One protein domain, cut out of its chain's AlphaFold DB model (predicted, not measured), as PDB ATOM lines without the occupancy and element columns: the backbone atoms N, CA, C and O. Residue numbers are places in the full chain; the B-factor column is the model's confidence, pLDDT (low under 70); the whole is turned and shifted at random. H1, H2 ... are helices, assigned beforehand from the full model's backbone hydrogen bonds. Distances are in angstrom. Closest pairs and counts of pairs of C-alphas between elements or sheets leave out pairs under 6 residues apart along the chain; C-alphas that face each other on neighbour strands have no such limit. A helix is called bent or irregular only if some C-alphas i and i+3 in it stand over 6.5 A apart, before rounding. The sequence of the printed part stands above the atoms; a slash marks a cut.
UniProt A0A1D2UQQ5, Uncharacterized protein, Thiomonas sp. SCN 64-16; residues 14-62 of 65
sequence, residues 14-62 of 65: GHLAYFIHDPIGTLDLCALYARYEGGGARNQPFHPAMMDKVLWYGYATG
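Overview. This is residues 14 to 62 of the 65 residues of an uncharacterized protein of Thiomonas sp. SCN 64-16 (UniProt A0A1D2UQQ5). The model is a long, loose loop of chain: helices H1 and H3 pack on each other at a steep tilt of 45 degrees toward one end, short H2 lies farther along, and residues 37 to 43 stick out at the other end. After these residues the chain folds back, and H3 returns toward H1, crossing it at that steep tilt and running the opposite way. The printed part has 49 residues with three named helices, in the order H1, H2, H3, and no named strand; the class is all helix. It is loose, with a radius of gyration of the C-alphas of 12.2 A, and elongated, spanning 37 by 19 by 16 A.

Along the chain. Start at Gly 14, and two residues on find C-alpha 16 at (260.776, 282.513, 113.630), where H1 begins. H1 holds residues 16 to 26 and measures 16.7 A from first to last C-alpha; it is neither bent nor irregular, but only just, as C-alphas 19 and 22 are 6.1 A apart. Next look at Cys 30, C-alpha at (258.631, 273.004, 136.384), where H2 begins; it holds residues 30 to 36. Then go on to Pro 48, where H3 begins; it is the longest helix, residues 48 to 60, 18.4 A from first to last C-alpha, and ends with C-alpha 60 at (253.448, 284.746, 117.126).

Arrangement. Look first at H1 and H3, which touch with 11 pairs of C-alphas within 8 A. The closest are the C-alphas of Ile 24 and Lys 53, 6.6 A apart. The two helices run opposite ways at a steep tilt of 45 degrees, with their centres 9.4 A apart. H2 and H3 only just touch, with 3 pairs of C-alphas within 8 A, and H3 does so with residue 48 alone. The closest C-alphas here are those of Leu 32 and Pro 48, 6.4 A apart. H2 and H3 run opposite ways at a steep tilt of 67 degrees, only just short of about perpendicular. H1 and H2 are apart. In the backbone of H3 every O i to N i+4 pair is within hydrogen-bond range, while 4 of 7 such pairs are in H1 and 2 of 3 in H2.

Size, cuts and confidence. The two C-alphas farthest apart are those of Gly 14 and Gly 38, at 37.7 A. The printed part has no cut. The link from H1 to H2 is tight, with 3 residues, and the link from H2 to H3 is long, with 11 residues. In that long link residues 37 to 43 stand free. The mean pLDDT of the printed part is 80.8, and you will find the values under 70 at residues 37 to 44.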
ATOM      1  N   GLY A  14     266.837 282.573 109.532       83.69
ATOM      2  CA  GLY A  14     265.996 283.617 110.126       83.69
ATOM      3  C   GLY A  14     264.537 283.217 110.366       83.69
ATOM      4  O   GLY A  14     263.730 284.073 110.720       83.69
ATOM      5  N   HIS A  15     264.176 281.940 110.205       88.31
ATOM      6  CA  HIS A  15     262.828 281.481 110.531       88.31
ATOM      7  C   HIS A  15     262.491 281.698 112.017       88.31
ATOM      8  O   HIS A  15     263.280 281.376 112.907       88.31
ATOM      9  N   LEU A  16     261.271 282.171 112.289       86.31
ATOM     10  CA  LEU A  16     260.776 282.513 113.630       86.31
ATOM     11  C   LEU A  16     260.909 281.364 114.645       86.31
ATOM     12  O   LEU A  16     261.164 281.595 115.822       86.31
ATOM     13  N   ALA A  17     260.787 280.117 114.188       86.19
ATOM     14  CA  ALA A  17     260.969 278.929 115.025       86.19
ATOM     15  C   ALA A  17     262.340 278.882 115.727       86.19
ATOM     16  O   ALA A  17     262.413 278.414 116.860       86.19
ATOM     17  N   TYR A  18     263.405 279.390 115.095       86.50
ATOM     18  CA  TYR A  18     264.721 279.487 115.732       86.50
ATOM     19  C   TYR A  18     264.727 280.537 116.838       86.50
ATOM     20  O   TYR A  18     265.185 280.262 117.940       86.50
ATOM     21  N   PHE A  19     264.132 281.702 116.571       85.50
ATOM     22  CA  PHE A  19     264.011 282.771 117.558       85.50
ATOM     23  C   PHE A  19     263.181 282.353 118.777       85.50
ATOM     24  O   PHE A  19     263.506 282.741 119.888       85.50
ATOM     25  N   ILE A  20     262.132 281.546 118.591       85.81
ATOM     26  CA  ILE A  20     261.300 281.030 119.691       85.81
ATOM     27  C   ILE A  20     262.013 279.900 120.449       85.81
ATOM     28  O   ILE A  20     261.763 279.697 121.634       85.81
ATOM     29  N   HIS A  21     262.917 279.156 119.807       83.06
ATOM     30  CA  HIS A  21     263.566 278.005 120.435       83.06
ATOM     31  C   HIS A  21     264.413 278.383 121.659       83.06
ATOM     32  O   HIS A  21     264.330 277.690 122.677       83.06
ATOM     33  N   ASP A  22     265.192 279.458 121.546       81.69
ATOM     34  CA  ASP A  22     266.130 279.931 122.569       81.69
ATOM     35  C   ASP A  22     265.440 280.427 123.857       81.69
ATOM     36  O   ASP A  22     265.731 279.881 124.924       81.69
ATOM     37  N   PRO A  23     264.488 281.382 123.819       81.75
ATOM     38  CA  PRO A  23     263.838 281.894 125.025       81.75
ATOM     39  C   PRO A  23     263.028 280.813 125.746       81.75
ATOM     40  O   PRO A  23     263.069 280.738 126.973       81.75
ATOM     41  N   ILE A  24     262.366 279.914 125.012       81.94
ATOM     42  CA  ILE A  24     261.599 278.813 125.616       81.94
ATOM     43  C   ILE A  24     262.512 277.796 126.309       81.94
ATOM     44  O   ILE A  24     262.122 277.184 127.299       81.94
ATOM     45  N   GLY A  25     263.755 277.636 125.841       79.94
ATOM     46  CA  GLY A  25     264.757 276.816 126.529       79.94
ATOM     47  C   GLY A  25     265.174 277.365 127.898       79.94
ATOM     48  O   GLY A  25     265.668 276.604 128.725       79.94
ATOM     49  N   THR A  26     264.961 278.661 128.144       82.81
ATOM     50  CA  THR A  26     265.301 279.333 129.412       82.81
ATOM     51  C   THR A  26     264.122 279.483 130.371       82.81
ATOM     52  O   THR A  26     264.317 279.887 131.516       82.81
ATOM     53  N   LEU A  27     262.904 279.175 129.920       83.56
ATOM     54  CA  LEU A  27     261.703 279.310 130.734       83.56
ATOM     55  C   LEU A  27     261.653 278.220 131.811       83.56
ATOM     56  O   LEU A  27     261.954 277.054 131.549       83.56
ATOM     57  N   ASP A  28     261.222 278.587 133.019       82.25
ATOM     58  CA  ASP A  28     260.946 277.600 134.059       82.25
ATOM     59  C   ASP A  28     259.632 276.868 133.749       82.25
ATOM     60  O   ASP A  28     258.533 277.391 133.933       82.25
ATOM     61  N   LEU A  29     259.757 275.634 133.262       82.00
ATOM     62  CA  LEU A  29     258.634 274.761 132.922       82.00
ATOM     63  C   LEU A  29     258.305 273.770 134.055       82.00
ATOM     64  O   LEU A  29     257.545 272.827 133.823       82.00
ATOM     65  N   CYS A  30     258.838 273.944 135.273       82.19
ATOM     66  CA  CYS A  30     258.631 273.004 136.384       82.19
ATOM     67  C   CYS A  30     257.147 272.729 136.666       82.19
ATOM     68  O   CYS A  30     256.764 271.579 136.863       82.19
ATOM     69  N   ALA A  31     256.284 273.747 136.610       81.00
ATOM     70  CA  ALA A  31     254.842 273.573 136.810       81.00
ATOM     71  C   ALA A  31     254.175 272.722 135.709       81.00
ATOM     72  O   ALA A  31     253.247 271.958 135.982       81.00
ATOM     73  N   LEU A  32     254.661 272.824 134.466       78.62
ATOM     74  CA  LEU A  32     254.204 271.987 133.357       78.62
ATOM     75  C   LEU A  32     254.695 270.549 133.537       78.62
ATOM     76  O   LEU A  32     253.902 269.621 133.388       78.62
ATOM     77  N   TYR A  33     255.959 270.357 133.923       80.19
ATOM     78  CA  TYR A  33     256.503 269.026 134.201       80.19
ATOM     79  C   TYR A  33     255.826 268.347 135.390       80.19
ATOM     80  O   TYR A  33     255.489 267.176 135.276       80.19
ATOM     81  N   ALA A  34     255.527 269.068 136.473       81.75
ATOM     82  CA  ALA A  34     254.846 268.520 137.650       81.75
ATOM     83  C   ALA A  34     253.477 267.906 137.300       81.75
ATOM     84  O   ALA A  34     253.077 266.875 137.837       81.75
ATOM     85  N   ARG A  35     252.761 268.498 136.334       74.31
ATOM     86  CA  ARG A  35     251.514 267.926 135.802       74.31
ATOM     87  C   ARG A  35     251.759 266.690 134.925       74.31
ATOM     88  O   ARG A  35     250.857 265.866 134.772       74.31
ATOM     89  N   TYR A  36     252.954 266.563 134.352       72.75
ATOM     90  CA  TYR A  36     253.371 265.440 133.519       72.75
ATOM     91  C   TYR A  36     253.988 264.267 134.323       72.75
ATOM     92  O   TYR A  36     253.938 263.129 133.865       72.75
ATOM     93  N   GLU A  37     254.473 264.451 135.549       68.00
ATOM     94  CA  GLU A  37     255.156 263.375 136.302       68.00
ATOM     95  C   GLU A  37     254.289 262.131 136.609       68.00
ATOM     96  O   GLU A  37     254.817 261.034 136.779       68.00
ATOM     97  N   GLY A  38     252.956 262.244 136.616       66.06
ATOM     98  CA  GLY A  38     252.053 261.140 136.983       66.06
ATOM     99  C   GLY A  38     251.649 260.162 135.865       66.06
ATOM    100  O   GLY A  38     250.940 259.198 136.145       66.06
ATOM    101  N   GLY A  39     252.021 260.404 134.600       63.97
ATOM    102  CA  GLY A  39     251.420 259.707 133.446       63.97
ATOM    103  C   GLY A  39     252.178 258.491 132.898       63.97
ATOM    104  O   GLY A  39     251.573 257.635 132.256       63.97
ATOM    105  N   GLY A  40     253.489 258.394 133.121       61.66
ATOM    106  CA  GLY A  40     254.348 257.432 132.421       61.66
ATOM    107  C   GLY A  40     254.463 257.707 130.909       61.66
ATOM    108  O   GLY A  40     253.593 258.315 130.285       61.66
ATOM    109  N   ALA A  41     255.537 257.217 130.282       58.16
ATOM    110  CA  ALA A  41     255.862 257.496 128.873       58.16
ATOM    111  C   ALA A  41     254.758 257.099 127.866       58.16
ATOM    112  O   ALA A  41     254.717 257.603 126.748       58.16
ATOM    113  N   ARG A  42     253.841 256.203 128.255       61.69
ATOM    114  CA  ARG A  42     252.731 255.738 127.411       61.69
ATOM    115  C   ARG A  42     251.519 256.683 127.412       61.69
ATOM    116  O   ARG A  42     250.673 256.558 126.534       61.69
ATOM    117  N   ASN A  43     251.433 257.613 128.364       61.25
ATOM    118  CA  ASN A  43     250.312 258.550 128.496       61.25
ATOM    119  C   ASN A  43     250.657 259.966 127.995       61.25
ATOM    120  O   ASN A  43     249.825 260.866 128.067       61.25
ATOM    121  N   GLN A  44     251.896 260.186 127.536       68.62
ATOM    122  CA  GLN A  44     252.427 261.516 127.217       68.62
ATOM    123  C   GLN A  44     253.228 261.490 125.915       68.62
ATOM    124  O   GLN A  44     254.451 261.370 125.932       68.62
ATOM    125  N   PRO A  45     252.539 261.589 124.766       72.06
ATOM    126  CA  PRO A  45     253.179 261.496 123.457       72.06
ATOM    127  C   PRO A  45     254.059 262.707 123.110       72.06
ATOM    128  O   PRO A  45     254.865 262.618 122.187       72.06
ATOM    129  N   PHE A  46     253.931 263.827 123.832       78.31
ATOM    130  CA  PHE A  46     254.655 265.065 123.545       78.31
ATOM    131  C   PHE A  46     255.389 265.590 124.776       78.31
ATOM    132  O   PHE A  46     254.867 265.566 125.888       78.31
ATOM    133  N   HIS A  47     256.594 266.112 124.557       82.56
ATOM    134  CA  HIS A  47     257.379 266.747 125.606       82.56
ATOM    135  C   HIS A  47     256.806 268.139 125.936       82.56
ATOM    136  O   HIS A  47     256.557 268.906 125.000       82.56
ATOM    137  N   PRO A  48     256.650 268.528 127.217       82.81
ATOM    138  CA  PRO A  48     256.086 269.827 127.604       82.81
ATOM    139  C   PRO A  48     256.762 271.023 126.926       82.81
ATOM    140  O   PRO A  48     256.085 271.872 126.353       82.81
ATOM    141  N   ALA A  49     258.098 271.034 126.879       84.50
ATOM    142  CA  ALA A  49     258.849 272.091 126.197       84.50
ATOM    143  C   ALA A  49     258.595 272.151 124.679       84.50
ATOM    144  O   ALA A  49     258.724 273.208 124.071       84.50
ATOM    145  N   MET A  50     258.251 271.026 124.041       86.69
ATOM    146  CA  MET A  50     257.901 271.013 122.619       86.69
ATOM    147  C   MET A  50     256.519 271.639 122.404       86.69
ATOM    148  O   MET A  50     256.351 272.431 121.482       86.69
ATOM    149  N   MET A  51     255.550 271.311 123.260       88.50
ATOM    150  CA  MET A  51     254.203 271.885 123.188       88.50
ATOM    151  C   MET A  51     254.217 273.397 123.417       88.50
ATOM    152  O   MET A  51     253.551 274.122 122.683       88.50
ATOM    153  N   ASP A  52     255.027 273.877 124.362       88.25
ATOM    154  CA  ASP A  52     255.191 275.311 124.612       88.25
ATOM    155  C   ASP A  52     255.752 276.036 123.373       88.25
ATOM    156  O   ASP A  52     255.170 277.007 122.895       88.25
ATOM    157  N   LYS A  53     256.796 275.488 122.733       89.81
ATOM    158  CA  LYS A  53     257.339 276.041 121.474       89.81
ATOM    159  C   LYS A  53     256.285 276.145 120.368       89.81
ATOM    160  O   LYS A  53     256.257 277.143 119.650       89.81
ATOM    161  N   VAL A  54     255.419 275.139 120.229       88.81
ATOM    162  CA  VAL A  54     254.326 275.150 119.239       88.81
ATOM    163  C   VAL A  54     253.286 276.217 119.578       88.81
ATOM    164  O   VAL A  54     252.849 276.938 118.681       88.81
ATOM    165  N   LEU A  55     252.922 276.355 120.855       89.12
ATOM    166  CA  LEU A  55     251.959 277.353 121.315       89.12
ATOM    167  C   LEU A  55     252.448 278.777 121.024       89.12
ATOM    168  O   LEU A  55     251.727 279.564 120.411       89.12
ATOM    169  N   TRP A  56     253.691 279.086 121.395       89.31
ATOM    170  CA  TRP A  56     254.303 280.388 121.125       89.31
ATOM    171  C   TRP A  56     254.450 280.665 119.634       89.31
ATOM    172  O   TRP A  56     254.204 281.786 119.193       89.31
ATOM    173  N   TYR A  57     254.807 279.651 118.843       90.62
ATOM    174  CA  TYR A  57     254.870 279.789 117.393       90.62
ATOM    175  C   TYR A  57     253.498 280.105 116.787       90.62
ATOM    176  O   TYR A  57     253.389 281.014 115.963       90.62
ATOM    177  N   GLY A  58     252.442 279.413 117.222       89.94
ATOM    178  CA  GLY A  58     251.068 279.705 116.807       89.94
ATOM    179  C   GLY A  58     250.659 281.130 117.174       89.94
ATOM    180  O   GLY A  58     250.249 281.896 116.305       89.94
ATOM    181  N   TYR A  59     250.890 281.529 118.426       88.94
ATOM    182  CA  TYR A  59     250.584 282.880 118.891       88.94
ATOM    183  C   TYR A  59     251.322 283.958 118.083       88.94
ATOM    184  O   TYR A  59     250.708 284.906 117.596       88.94
ATOM    185  N   ALA A  60     252.628 283.790 117.867       89.31
ATOM    186  CA  ALA A  60     253.448 284.746 117.126       89.31
ATOM    187  C   ALA A  60     253.123 284.798 115.621       89.31
ATOM    188  O   ALA A  60     253.396 285.804 114.968       89.31
ATOM    189  N   THR A  61     252.515 283.743 115.070       91.12
ATOM    190  CA  THR A  61     252.005 283.711 113.688       91.12
ATOM    191  C   THR A  61     250.539 284.141 113.571       91.12
ATOM    192  O   THR A  61     249.984 284.129 112.473       91.12
ATOM    193  N   GLY A  62     249.914 284.578 114.671       89.25
ATOM    194  CA  GLY A  62     248.542 285.089 114.689       89.25
ATOM    195  C   GLY A  62     247.463 284.007 114.751       89.25
ATOM    196  O   GLY A  62     246.300 284.298 114.479       89.25
TER     197      GLY A  62